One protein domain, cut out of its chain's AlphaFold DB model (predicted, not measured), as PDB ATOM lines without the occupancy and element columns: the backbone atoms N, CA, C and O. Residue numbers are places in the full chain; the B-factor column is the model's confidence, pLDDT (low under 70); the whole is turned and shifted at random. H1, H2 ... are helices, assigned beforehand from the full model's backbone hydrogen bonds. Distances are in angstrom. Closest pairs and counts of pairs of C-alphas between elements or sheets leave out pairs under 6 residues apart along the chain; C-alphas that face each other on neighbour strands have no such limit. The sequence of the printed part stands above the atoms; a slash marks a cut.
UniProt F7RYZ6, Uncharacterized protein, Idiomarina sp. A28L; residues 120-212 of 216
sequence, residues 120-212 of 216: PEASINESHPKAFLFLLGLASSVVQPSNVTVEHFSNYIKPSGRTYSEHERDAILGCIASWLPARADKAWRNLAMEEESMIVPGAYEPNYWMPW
ATOM      1  N   PRO A 120      12.573  12.495 -98.181       86.25
ATOM      2  CA  PRO A 120      12.402  11.048 -98.387       86.25
ATOM      3  C   PRO A 120      11.984  10.262 -97.139       86.25
ATOM      4  O   PRO A 120      11.311   9.245 -97.239       86.25
ATOM      5  N   GLU A 121      12.345  10.761 -95.957       85.94
ATOM      6  CA  GLU A 121      11.997  10.153 -94.668       85.94
ATOM      7  C   GLU A 121      10.608  10.582 -94.154       85.94
ATOM      8  O   GLU A 121      10.178  10.159 -93.078       85.94
ATOM      9  N   ALA A 122       9.913  11.480 -94.859       84.12
ATOM     10  CA  ALA A 122       8.607  11.959 -94.436       84.12
ATOM     11  C   ALA A 122       7.527  10.911 -94.718       84.12
ATOM     12  O   ALA A 122       7.307  10.495 -95.852       84.12
ATOM     13  N   SER A 123       6.776  10.557 -93.675       86.19
ATOM     14  CA  SER A 123       5.556   9.771 -93.823       86.19
ATOM     15  C   SER A 123       4.490  10.599 -94.533       86.19
ATOM     16  O   SER A 123       4.131  11.688 -94.074       86.19
ATOM     17  N   ILE A 124       3.943  10.069 -95.624       86.75
ATOM     18  CA  ILE A 124       2.868  10.717 -96.375       86.75
ATOM     19  C   ILE A 124       1.538  10.130 -95.914       86.75
ATOM     20  O   ILE A 124       1.344   8.915 -95.929       86.75
ATOM     21  N   ASN A 125       0.631  11.006 -95.483       85.12
ATOM     22  CA  ASN A 125      -0.672  10.623 -94.955       85.12
ATOM     23  C   ASN A 125      -1.786  11.263 -95.786       85.12
ATOM     24  O   ASN A 125      -1.842  12.485 -95.943       85.12
ATOM     25  N   GLU A 126      -2.697  10.434 -96.269       85.25
ATOM     26  CA  GLU A 126      -3.997  10.864 -96.747       85.25
ATOM     27  C   GLU A 126      -4.843  11.346 -95.561       85.25
ATOM     28  O   GLU A 126      -4.839  10.752 -94.480       85.25
ATOM     29  N   SER A 127      -5.574  12.444 -95.751       82.25
ATOM     30  CA  SER A 127      -6.468  12.981 -94.728       82.25
ATOM     31  C   SER A 127      -7.799  13.405 -95.336       82.25
ATOM     32  O   SER A 127      -7.854  13.970 -96.426       82.25
ATOM     33  N   HIS A 128      -8.876  13.174 -94.583       83.25
ATOM     34  CA  HIS A 128     -10.225  13.623 -94.920       83.25
ATOM     35  C   HIS A 128     -10.756  14.539 -93.813       83.25
ATOM     36  O   HIS A 128     -11.517  14.088 -92.955       83.25
ATOM     37  N   PRO A 129     -10.383  15.834 -93.808       81.88
ATOM     38  CA  PRO A 129     -10.624  16.737 -92.682       81.88
ATOM     39  C   PRO A 129     -12.081  16.782 -92.217       81.88
ATOM     40  O   PRO A 129     -12.356  16.747 -91.024       81.88
ATOM     41  N   LYS A 130     -13.043  16.772 -93.148       82.44
ATOM     42  CA  LYS A 130     -14.471  16.787 -92.799       82.44
ATOM     43  C   LYS A 130     -14.922  15.493 -92.127       82.44
ATOM     44  O   LYS A 130     -15.642  15.575 -91.141       82.44
ATOM     45  N   ALA A 131     -14.481  14.330 -92.610       82.31
ATOM     46  CA  ALA A 131     -14.751  13.053 -91.948       82.31
ATOM     47  C   ALA A 131     -14.107  13.026 -90.555       82.31
ATOM     48  O   ALA A 131     -14.750  12.665 -89.575       82.31
ATOM     49  N   PHE A 132     -12.877  13.525 -90.457       80.50
ATOM     50  CA  PHE A 132     -12.126  13.623 -89.213       80.50
ATOM     51  C   PHE A 132     -12.860  14.406 -88.124       80.50
ATOM     52  O   PHE A 132     -12.918  13.971 -86.981       80.50
ATOM     53  N   LEU A 133     -13.488  15.528 -88.486       85.88
ATOM     54  CA  LEU A 133     -14.296  16.313 -87.553       85.88
ATOM     55  C   LEU A 133     -15.448  15.502 -86.942       85.88
ATOM     56  O   LEU A 133     -15.715  15.650 -85.753       85.88
ATOM     57  N   PHE A 134     -16.112  14.647 -87.724       85.69
ATOM     58  CA  PHE A 134     -17.158  13.761 -87.201       85.69
ATOM     59  C   PHE A 134     -16.579  12.693 -86.279       85.69
ATOM     60  O   PHE A 134     -17.103  12.487 -85.188       85.69
ATOM     61  N   LEU A 135     -15.487  12.045 -86.689       84.44
ATOM     62  CA  LEU A 135     -14.885  10.959 -85.913       84.44
ATOM     63  C   LEU A 135     -14.287  11.437 -84.585       84.44
ATOM     64  O   LEU A 135     -14.307  10.711 -83.600       84.44
ATOM     65  N   LEU A 136     -13.819  12.683 -84.531       83.38
ATOM     66  CA  LEU A 136     -13.369  13.325 -83.295       83.38
ATOM     67  C   LEU A 136     -14.524  13.875 -82.436       83.38
ATOM     68  O   LEU A 136     -14.271  14.501 -81.408       83.38
ATOM     69  N   GLY A 137     -15.783  13.707 -82.861       87.38
ATOM     70  CA  GLY A 137     -16.963  14.223 -82.160       87.38
ATOM     71  C   GLY A 137     -17.105  15.750 -82.191       87.38
ATOM     72  O   GLY A 137     -17.882  16.313 -81.423       87.38
ATOM     73  N   LEU A 138     -16.361  16.437 -83.064       88.19
ATOM     74  CA  LEU A 138     -16.385  17.897 -83.208       88.19
ATOM     75  C   LEU A 138     -17.473  18.373 -84.180       88.19
ATOM     76  O   LEU A 138     -17.915  19.517 -84.100       88.19
ATOM     77  N   ALA A 139     -17.906  17.500 -85.090       90.19
ATOM     78  CA  ALA A 139     -19.049  17.705 -85.972       90.19
ATOM     79  C   ALA A 139     -20.121  16.629 -85.741       90.19
ATOM     80  O   ALA A 139     -19.837  15.518 -85.296       90.19
ATOM     81  N   SER A 140     -21.371  16.964 -86.050       89.38
ATOM     82  CA  SER A 140     -22.529  16.075 -85.929       89.38
ATOM     83  C   SER A 140     -23.637  16.494 -86.900       89.38
ATOM     84  O   SER A 140     -23.484  17.437 -87.676       89.38
ATOM     85  N   SER A 141     -24.788  15.820 -86.858       86.12
ATOM     86  CA  SER A 141     -25.978  16.263 -87.599       86.12
ATOM     87  C   SER A 141     -26.451  17.661 -87.177       86.12
ATOM     88  O   SER A 141     -27.056  18.375 -87.976       86.12
ATOM     89  N   VAL A 142     -26.144  18.064 -85.940       92.00
ATOM     90  CA  VAL A 142     -26.484  19.375 -85.378       92.00
ATOM     91  C   VAL A 142     -25.359  20.383 -85.618       92.00
ATOM     92  O   VAL A 142     -25.620  21.525 -85.998       92.00
ATOM     93  N   VAL A 143     -24.102  19.970 -85.433       91.38
ATOM     94  CA  VAL A 143     -22.923  20.831 -85.609       91.38
ATOM     95  C   VAL A 143     -22.282  20.554 -86.962       91.38
ATOM     96  O   VAL A 143     -21.516  19.609 -87.127       91.38
ATOM     97  N   GLN A 144     -22.588  21.401 -87.943       90.69
ATOM     98  CA  GLN A 144     -22.041  21.269 -89.291       90.69
ATOM     99  C   GLN A 144     -20.516  21.500 -89.309       90.69
ATOM    100  O   GLN A 144     -20.047  22.431 -88.649       90.69
ATOM    101  N   PRO A 145     -19.738  20.748 -90.116       86.25
ATOM    102  CA  PRO A 145     -18.288  20.922 -90.227       86.25
ATOM    103  C   PRO A 145     -17.841  22.357 -90.518       86.25
ATOM    104  O   PRO A 145     -16.807  22.784 -90.018       86.25
ATOM    105  N   SER A 146     -18.612  23.136 -91.284       88.12
ATOM    106  CA  SER A 146     -18.309  24.546 -91.585       88.12
ATOM    107  C   SER A 146     -18.285  25.450 -90.347       88.12
ATOM    108  O   SER A 146     -17.673  26.512 -90.381       88.12
ATOM    109  N   ASN A 147     -18.935  25.035 -89.256       91.69
ATOM    110  CA  ASN A 147     -19.001  25.795 -88.006       91.69
ATOM    111  C   ASN A 147     -17.865  25.433 -87.037       91.69
ATOM    112  O   ASN A 147     -17.686  26.105 -86.021       91.69
ATOM    113  N   VAL A 148     -17.079  24.395 -87.339       90.88
ATOM    114  CA  VAL A 148     -15.930  24.003 -86.520       90.88
ATOM    115  C   VAL A 148     -14.726  24.863 -86.891       90.88
ATOM    116  O   VAL A 148     -14.219  24.807 -88.007       90.88
ATOM    117  N   THR A 149     -14.247  25.672 -85.956       91.69
ATOM    118  CA  THR A 149     -13.022  26.482 -86.080       91.69
ATOM    119  C   THR A 149     -11.799  25.790 -85.463       91.69
ATOM    120  O   THR A 149     -11.945  24.834 -84.705       91.69
ATOM    121  N   VAL A 150     -10.598  26.317 -85.733       87.19
ATOM    122  CA  VAL A 150      -9.314  25.838 -85.172       87.19
ATOM    123  C   VAL A 150      -9.291  25.836 -83.634       87.19
ATOM    124  O   VAL A 150      -8.625  24.999 -83.035       87.19
ATOM    125  N   GLU A 151     -10.062  26.711 -82.985       89.38
ATOM    126  CA  GLU A 151     -10.179  26.763 -81.517       89.38
ATOM    127  C   GLU A 151     -10.761  25.470 -80.917       89.38
ATOM    128  O   GLU A 151     -10.417  25.090 -79.797       89.38
ATOM    129  N   HIS A 152     -11.582  24.735 -81.675       90.31
ATOM    130  CA  HIS A 152     -12.119  23.441 -81.239       90.31
ATOM    131  C   HIS A 152     -11.052  22.336 -81.189       90.31
ATOM    132  O   HIS A 152     -11.307  21.264 -80.648       90.31
ATOM    133  N   PHE A 153      -9.853  22.576 -81.728       86.69
ATOM    134  CA  PHE A 153      -8.746  21.616 -81.721       86.69
ATOM    135  C   PHE A 153      -7.803  21.815 -80.530       86.69
ATOM    136  O   PHE A 153      -6.690  21.297 -80.548       86.69
ATOM    137  N   SER A 154      -8.213  22.552 -79.494       86.38
ATOM    138  CA  SER A 154      -7.373  22.910 -78.339       86.38
ATOM    139  C   SER A 154      -6.769  21.718 -77.578       86.38
ATOM    140  O   SER A 154      -5.733  21.868 -76.936       86.38
ATOM    141  N   ASN A 155      -7.357  20.523 -77.702       83.81
ATOM    142  CA  ASN A 155      -6.787  19.276 -77.173       83.81
ATOM    143  C   ASN A 155      -5.571  18.765 -77.974       83.81
ATOM    144  O   ASN A 155      -4.793  17.967 -77.459       83.81
ATOM    145  N   TYR A 156      -5.408  19.205 -79.223       82.25
ATOM    146  CA  TYR A 156      -4.389  18.722 -80.164       82.25
ATOM    147  C   TYR A 156      -3.346  19.784 -80.517       82.25
ATOM    148  O   TYR A 156      -2.195  19.456 -80.796       82.25
ATOM    149  N   ILE A 157      -3.734  21.060 -80.519       83.94
ATOM    150  CA  ILE A 157      -2.872  22.180 -80.906       83.94
ATOM    151  C   ILE A 157      -3.059  23.361 -79.957       83.94
ATOM    152  O   ILE A 157      -4.074  23.482 -79.278       83.94
ATOM    153  N   LYS A 158      -2.100  24.289 -79.976       84.50
ATOM    154  CA  LYS A 158      -2.232  25.599 -79.334       84.50
ATOM    155  C   LYS A 158      -2.642  26.641 -80.385       84.50
ATOM    156  O   LYS A 158      -1.799  26.986 -81.218       84.50
ATOM    157  N   PRO A 159      -3.888  27.150 -80.379       77.06
ATOM    158  CA  PRO A 159      -4.323  28.160 -81.339       77.06
ATOM    159  C   PRO A 159      -3.509  29.448 -81.193       77.06
ATOM    160  O   PRO A 159      -3.142  29.846 -80.084       77.06
ATOM    161  N   SER A 160      -3.217  30.120 -82.309       76.88
ATOM    162  CA  SER A 160      -2.440  31.366 -82.287       76.88
ATOM    163  C   SER A 160      -3.298  32.619 -82.067       76.88
ATOM    164  O   SER A 160      -2.783  33.727 -82.202       76.88
ATOM    165  N   GLY A 161      -4.605  32.468 -81.817       75.88
ATOM    166  CA  GLY A 161      -5.554  33.577 -81.666       75.88
ATOM    167  C   GLY A 161      -5.875  34.343 -82.958       75.88
ATOM    168  O   GLY A 161      -6.474  35.415 -82.889       75.88
ATOM    169  N   ARG A 162      -5.477  33.830 -84.134       87.69
ATOM    170  CA  ARG A 162      -5.847  34.399 -85.444       87.69
ATOM    171  C   ARG A 162      -7.058  33.677 -86.029       87.69
ATOM    172  O   ARG A 162      -7.288  32.509 -85.736       87.69
ATOM    173  N   THR A 163      -7.782  34.343 -86.923       85.00
ATOM    174  CA  THR A 163      -8.829  33.700 -87.726       85.00
ATOM    175  C   THR A 163      -8.198  32.894 -88.862       85.00
ATOM    176  O   THR A 163      -7.286  33.379 -89.532       85.00
ATOM    177  N   TYR A 164      -8.701  31.681 -89.091       83.94
ATOM    178  CA  TYR A 164      -8.258  30.776 -90.155       83.94
ATOM    179  C   TYR A 164      -9.392  30.545 -91.154       83.94
ATOM    180  O   TYR A 164     -10.560  30.467 -90.763       83.94
ATOM    181  N   SER A 165      -9.052  30.406 -92.434       85.12
ATOM    182  CA  SER A 165      -9.986  29.920 -93.456       85.12
ATOM    183  C   SER A 165     -10.311  28.428 -93.279       85.12
ATOM    184  O   SER A 165      -9.590  27.704 -92.591       85.12
ATOM    185  N   GLU A 166     -11.370  27.940 -93.944       81.00
ATOM    186  CA  GLU A 166     -11.706  26.504 -93.972       81.00
ATOM    187  C   GLU A 166     -10.530  25.664 -94.492       81.00
ATOM    188  O   GLU A 166     -10.176  24.662 -93.882       81.00
ATOM    189  N   HIS A 167      -9.869  26.110 -95.564       79.62
ATOM    190  CA  HIS A 167      -8.722  25.399 -96.134       79.62
ATOM    191  C   HIS A 167      -7.515  25.364 -95.189       79.62
ATOM    192  O   HIS A 167      -6.860  24.331 -95.080       79.62
ATOM    193  N   GLU A 168      -7.226  26.457 -94.472       83.94
ATOM    194  CA  GLU A 168      -6.156  26.457 -93.466       83.94
ATOM    195  C   GLU A 168      -6.489  25.547 -92.276       83.94
ATOM    196  O   GLU A 168      -5.618  24.818 -91.804       83.94
ATOM    197  N   ARG A 169      -7.743  25.552 -91.800       88.69
ATOM    198  CA  ARG A 169      -8.210  24.632 -90.752       88.69
ATOM    199  C   ARG A 169      -8.063  23.174 -91.191       88.69
ATOM    200  O   ARG A 169      -7.571  22.350 -90.424       88.69
ATOM    201  N   ASP A 170      -8.486  22.864 -92.409       86.00
ATOM    202  CA  ASP A 170      -8.433  21.516 -92.969       86.00
ATOM    203  C   ASP A 170      -6.980  21.041 -93.155       86.00
ATOM    204  O   ASP A 170      -6.667  19.894 -92.839       86.00
ATOM    205  N   ALA A 171      -6.062  21.933 -93.541       83.06
ATOM    206  CA  ALA A 171      -4.627  21.639 -93.574       83.06
ATOM    207  C   ALA A 171      -4.052  21.348 -92.172       83.06
ATOM    208  O   ALA A 171      -3.261  20.421 -92.007       83.06
ATOM    209  N   ILE A 172      -4.482  22.092 -91.144       83.06
ATOM    210  CA  ILE A 172      -4.102  21.824 -89.746       83.06
ATOM    211  C   ILE A 172      -4.599  20.443 -89.292       83.06
ATOM    212  O   ILE A 172      -3.862  19.727 -88.615       83.06
ATOM    213  N   LEU A 173      -5.810  20.032 -89.687       80.81
ATOM    214  CA  LEU A 173      -6.301  18.674 -89.422       80.81
ATOM    215  C   LEU A 173      -5.441  17.610 -90.114       80.81
ATOM    216  O   LEU A 173      -5.181  16.576 -89.504       80.81
ATOM    217  N   GLY A 174      -4.936  17.878 -91.321       83.75
ATOM    218  CA  GLY A 174      -3.949  17.017 -91.985       83.75
ATOM    219  C   GLY A 174      -2.666  16.829 -91.160       83.75
ATOM    220  O   GLY A 174      -2.157  15.710 -91.041       83.75
ATOM    221  N   CYS A 175      -2.182  17.889 -90.501       84.56
ATOM    222  CA  CYS A 175      -1.059  17.786 -89.562       84.56
ATOM    223  C   CYS A 175      -1.406  16.927 -88.336       84.56
ATOM    224  O   CYS A 175      -0.605  16.085 -87.939       84.56
ATOM    225  N   ILE A 176      -2.593  17.110 -87.746       82.75
ATOM    226  CA  ILE A 176      -3.050  16.313 -86.594       82.75
ATOM    227  C   ILE A 176      -3.154  14.829 -86.979       82.75
ATOM    228  O   ILE A 176      -2.640  13.977 -86.252       82.75
ATOM    229  N   ALA A 177      -3.741  14.532 -88.142       82.44
ATOM    230  CA  ALA A 177      -3.855  13.180 -88.691       82.44
ATOM    231  C   ALA A 177      -2.492  12.520 -88.944       82.44
ATOM    232  O   ALA A 177      -2.365  11.313 -88.798       82.44
ATOM    233  N   SER A 178      -1.465  13.309 -89.260       84.06
ATOM    234  CA  SER A 178      -0.092  12.812 -89.412       84.06
ATOM    235  C   SER A 178       0.639  12.641 -88.075       84.06
ATOM    236  O   SER A 178       1.521  11.795 -87.946       84.06
ATOM    237  N   TRP A 179       0.300  13.455 -87.074       82.00
ATOM    238  CA  TRP A 179       1.004  13.517 -85.792       82.00
ATOM    239  C   TRP A 179       0.569  12.440 -84.796       82.00
ATOM    240  O   TRP A 179       1.423  11.845 -84.137       82.00
ATOM    241  N   LEU A 180      -0.736  12.196 -84.652       73.19
ATOM    242  CA  LEU A 180      -1.266  11.288 -83.625       73.19
ATOM    243  C   LEU A 180      -0.855   9.817 -83.830       73.19
ATOM    244  O   LEU A 180      -0.377   9.209 -82.869       73.19
ATOM    245  N   PRO A 181      -0.921   9.248 -85.048       68.50
ATOM    246  CA  PRO A 181      -0.511   7.863 -85.279       68.50
ATOM    247  C   PRO A 181       0.983   7.630 -85.056       68.50
ATOM    248  O   PRO A 181       1.378   6.584 -84.543       68.50
ATOM    249  N   ALA A 182       1.822   8.634 -85.334       70.06
ATOM    250  CA  ALA A 182       3.258   8.582 -85.053       70.06
ATOM    251  C   ALA A 182       3.576   8.433 -83.550       70.06
ATOM    252  O   ALA A 182       4.711   8.136 -83.179       70.06
ATOM    253  N   ARG A 183       2.584   8.621 -82.668       70.56
ATOM    254  CA  ARG A 183       2.697   8.419 -81.216       70.56
ATOM    255  C   ARG A 183       2.125   7.077 -80.741       70.56
ATOM    256  O   ARG A 183       2.014   6.885 -79.532       70.56
ATOM    257  N   ALA A 184       1.809   6.162 -81.663       60.03
ATOM    258  CA  ALA A 184       1.310   4.809 -81.396       60.03
ATOM    259  C   ALA A 184       0.023   4.763 -80.548       60.03
ATOM    260  O   ALA A 184      -0.141   3.896 -79.687       60.03
ATOM    261  N   ASP A 185      -0.893   5.701 -80.789       67.00
ATOM    262  CA  ASP A 185      -2.223   5.650 -80.190       67.00
ATOM    263  C   ASP A 185      -3.023   4.493 -80.811       67.00
ATOM    264  O   ASP A 185      -3.281   4.471 -82.014       67.00
ATOM    265  N   LYS A 186      -3.392   3.510 -79.982       64.69
ATOM    266  CA  LYS A 186      -4.086   2.287 -80.413       64.69
ATOM    267  C   LYS A 186      -5.484   2.554 -80.968       64.69
ATOM    268  O   LYS A 186      -5.966   1.734 -81.736       64.69
ATOM    269  N   ALA A 187      -6.078   3.711 -80.665       77.19
ATOM    270  CA  ALA A 187      -7.379   4.098 -81.206       77.19
ATOM    271  C   ALA A 187      -7.356   4.364 -82.727       77.19
ATOM    272  O   ALA A 187      -8.408   4.566 -83.345       77.19
ATOM    273  N   TRP A 188      -6.163   4.396 -83.332       81.56
ATOM    274  CA  TRP A 188      -5.940   4.766 -84.722       81.56
ATOM    275  C   TRP A 188      -5.593   3.562 -85.576       81.56
ATOM    276  O   TRP A 188      -4.748   2.738 -85.224       81.56
ATOM    277  N   ARG A 189      -6.208   3.504 -86.754       85.69
ATOM    278  CA  ARG A 189      -6.004   2.434 -87.725       85.69
ATOM    279  C   ARG A 189      -5.567   3.013 -89.060       85.69
ATOM    280  O   ARG A 189      -6.116   4.023 -89.495       85.69
ATOM    281  N   ASN A 190      -4.573   2.387 -89.687       86.75
ATOM    282  CA  ASN A 190      -4.120   2.744 -91.025       86.75
ATOM    283  C   ASN A 190      -4.936   1.966 -92.057       86.75
ATOM    284  O   ASN A 190      -4.635   0.806 -92.333       86.75
ATOM    285  N   LEU A 191      -5.961   2.608 -92.610       85.31
ATOM    286  CA  LEU A 191      -6.893   1.977 -93.539       85.31
ATOM    287  C   LEU A 191      -6.235   1.645 -94.887       85.31
ATOM    288  O   LEU A 191      -6.656   0.706 -95.548       85.31
ATOM    289  N   ALA A 192      -5.163   2.349 -95.270       85.69
ATOM    290  CA  ALA A 192      -4.432   2.058 -96.507       85.69
ATOM    291  C   ALA A 192      -3.807   0.651 -96.499       85.69
ATOM    292  O   ALA A 192      -3.668   0.033 -97.547       85.69
ATOM    293  N   MET A 193      -3.481   0.116 -95.314       85.75
ATOM    294  CA  MET A 193      -2.928  -1.237 -95.159       85.75
ATOM    295  C   MET A 193      -3.982  -2.346 -95.284       85.75
ATOM    296  O   MET A 193      -3.632  -3.523 -95.240       85.75
ATOM    297  N   GLU A 194      -5.262  -1.988 -95.385       85.19
ATOM    298  CA  GLU A 194      -6.365  -2.933 -95.595       85.19
ATOM    299  C   GLU A 194      -6.690  -3.117 -97.082       85.19
ATOM    300  O   GLU A 194      -7.399  -4.054 -97.439       85.19
ATOM    301  N   GLU A 195      -6.163  -2.242 -97.941       83.75
ATOM    302  CA  GLU A 195      -6.388  -2.277 -99.382       83.75
ATOM    303  C   GLU A 195      -5.455  -3.284-100.066       83.75
ATOM    304  O   GLU A 195      -4.242  -3.316 -99.841       83.75
ATOM    305  N   GLU A 196      -6.016  -4.089-100.966       81.62
ATOM    306  CA  GLU A 196      -5.243  -5.001-101.805       81.62
ATOM    307  C   GLU A 196      -4.824  -4.305-103.110       81.62
ATOM    308  O   GLU A 196      -5.610  -3.607-103.747       81.62
ATOM    309  N   SER A 197      -3.590  -4.547-103.568       80.50
ATOM    310  CA  SER A 197      -3.098  -4.089-104.885       80.50
ATOM    311  C   SER A 197      -3.126  -2.563-105.106       80.50
ATOM    312  O   SER A 197      -3.442  -2.090-106.199       80.50
ATOM    313  N   MET A 198      -2.771  -1.784-104.079       81.06
ATOM    314  CA  MET A 198      -2.728  -0.319-104.137       81.06
ATOM    315  C   MET A 198      -1.792   0.209-105.240       81.06
ATOM    316  O   MET A 198      -0.649  -0.225-105.377       81.06
ATOM    317  N   ILE A 199      -2.270   1.202-105.995       78.69
ATOM    318  CA  ILE A 199      -1.484   1.931-106.998       78.69
ATOM    319  C   ILE A 199      -1.220   3.340-106.476       78.69
ATOM    320  O   ILE A 199      -2.155   4.099-106.225       78.69
ATOM    321  N   VAL A 200       0.057   3.702-106.367       83.56
ATOM    322  CA  VAL A 200       0.495   5.002-105.857       83.56
ATOM    323  C   VAL A 200       1.198   5.781-106.972       83.56
ATOM    324  O   VAL A 200       2.096   5.238-107.618       83.56
ATOM    325  N   PRO A 201       0.828   7.049-107.227       79.31
ATOM    326  CA  PRO A 201       1.430   7.877-108.273       79.31
ATOM    327  C   PRO A 201       2.789   8.469-107.843       79.31
ATOM    328  O   PRO A 201       3.026   9.667-107.985       79.31
ATOM    329  N   GLY A 202       3.679   7.638-107.297       79.56
ATOM    330  CA  GLY A 202       5.009   8.028-106.830       79.56
ATOM    331  C   GLY A 202       5.685   6.926-106.013       79.56
ATOM    332  O   GLY A 202       5.054   5.941-105.638       79.56
ATOM    333  N   ALA A 203       6.978   7.094-105.735       84.00
ATOM    334  CA  ALA A 203       7.755   6.172-104.905       84.00
ATOM    335  C   ALA A 203       7.578   6.495-103.410       84.00
ATOM    336  O   ALA A 203       8.519   6.914-102.740       84.00
ATOM    337  N   TYR A 204       6.353   6.350-102.906       85.00
ATOM    338  CA  TYR A 204       6.031   6.507-101.489       85.00
ATOM    339  C   TYR A 204       4.965   5.503-101.053       85.00
ATOM    340  O   TYR A 204       4.185   5.015-101.867       85.00
ATOM    341  N   GLU A 205       4.914   5.225 -99.755       87.31
ATOM    342  CA  GLU A 205       3.852   4.423 -99.147       87.31
ATOM    343  C   GLU A 205       2.847   5.372 -98.479       87.31
ATOM    344  O   GLU A 205       3.177   5.999 -97.464       87.31
ATOM    345  N   PRO A 206       1.646   5.572 -99.057       88.00
ATOM    346  CA  PRO A 206       0.630   6.384 -98.418       88.00
ATOM    347  C   PRO A 206       0.106   5.664 -97.185       88.00
ATOM    348  O   PRO A 206      -0.154   4.463 -97.183       88.00
ATOM    349  N   ASN A 207      -0.128   6.444 -96.147       89.38
ATOM    350  CA  ASN A 207      -0.881   6.010 -94.991       89.38
ATOM    351  C   ASN A 207      -2.251   6.675 -95.014       89.38
ATOM    352  O   ASN A 207      -2.392   7.795 -95.502       89.38
ATOM    353  N   TYR A 208      -3.243   6.039 -94.407       88.12
ATOM    354  CA  TYR A 208      -4.572   6.606 -94.253       88.12
ATOM    355  C   TYR A 208      -5.094   6.354 -92.841       88.12
ATOM    356  O   TYR A 208      -5.878   5.444 -92.576       88.12
ATOM    357  N   TRP A 209      -4.588   7.149 -91.901       86.50
ATOM    358  CA  TRP A 209      -4.883   6.978 -90.485       86.50
ATOM    359  C   TRP A 209      -6.216   7.606 -90.083       86.50
ATOM    360  O   TRP A 209      -6.449   8.797 -90.300       86.50
ATOM    361  N   MET A 210      -7.060   6.812 -89.425       83.44
ATOM    362  CA  MET A 210      -8.358   7.237 -88.899       83.44
ATOM    363  C   MET A 210      -8.556   6.776 -87.449       83.44
ATOM    364  O   MET A 210      -8.130   5.668 -87.112       83.44
ATOM    365  N   PRO A 211      -9.225   7.575 -86.593       79.06
ATOM    366  CA  PRO A 211      -9.549   7.190 -85.221       79.06
ATOM    367  C   PRO A 211     -10.760   6.244 -85.221       79.06
ATOM    368  O   PRO A 211     -11.892   6.630 -84.939       79.06
ATOM    369  N   TRP A 212     -10.520   5.008 -85.652       72.06
ATOM    370  CA  TRP A 212     -11.560   4.045 -86.005       72.06
ATOM    371  C   TRP A 212     -12.206   3.379 -84.785       72.06
ATOM    372  O   TRP A 212     -13.399   3.086 -84.812       72.06
TER     373      TRP A 212
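AT A GLANCE: This is residues 120 to 212 of the 216 residues of an uncharacterized protein of Idiomarina sp. A28L (UniProt F7RYZ6). This domain has little regular structure: it is mostly loops, with one longer helix, H3, and a short one, H1, packed steeply on residues 170 to 174 of it. H2 and residues 154 to 165 lie toward one end of the long axis, H4 and residues 195 to 199 toward the other. The 93 printed residues include four named helices, H1 to H4 in chain order, and no named strand; the class is all helix, with 29 residues in named elements. It is compact, with a radius of gyration of the C-alphas of 14.3 A and spans of 40 by 29 by 25 A.

HOW THE PARTS SIT: Residues 124 to 125 pair with 206 to 207, parallel. H1, residues 129 to 135, touches H3, residues 166 to 179, at a steep tilt of 62 degrees, the same way; the closest C-alphas, of Pro 129 and Asp 170, are 5.3 A apart. H2, residues 150 to 153, is close to H3 but not clearly touching; the closest C-alphas, of Val 150 and Arg 169, are 5.8 A apart. H4, residues 191 to 194, is apart from H1, H2 and H3. Every O i to N i+4 pair is within hydrogen-bond range in H3, 2 of 3 in H1; H2 and H4 are too short for one.

IN THESE COORDINATES: H1 begins at C-alpha 129 (-10.624, 16.737, -92.682) and spans 9.9 A, H2 5.5 A, H3 19.9 A; H4 spans 5.3 A, ending at C-alpha 194 (-6.365, -2.933, -95.595).

THE WHOLE: The C-alphas farthest apart, of Gly 161 and Ser 197, are 44.3 A apart. The printed part has no cut, and its three links between helices are long. The model's pLDDT is under 70 at residues 181 and 184 to 186.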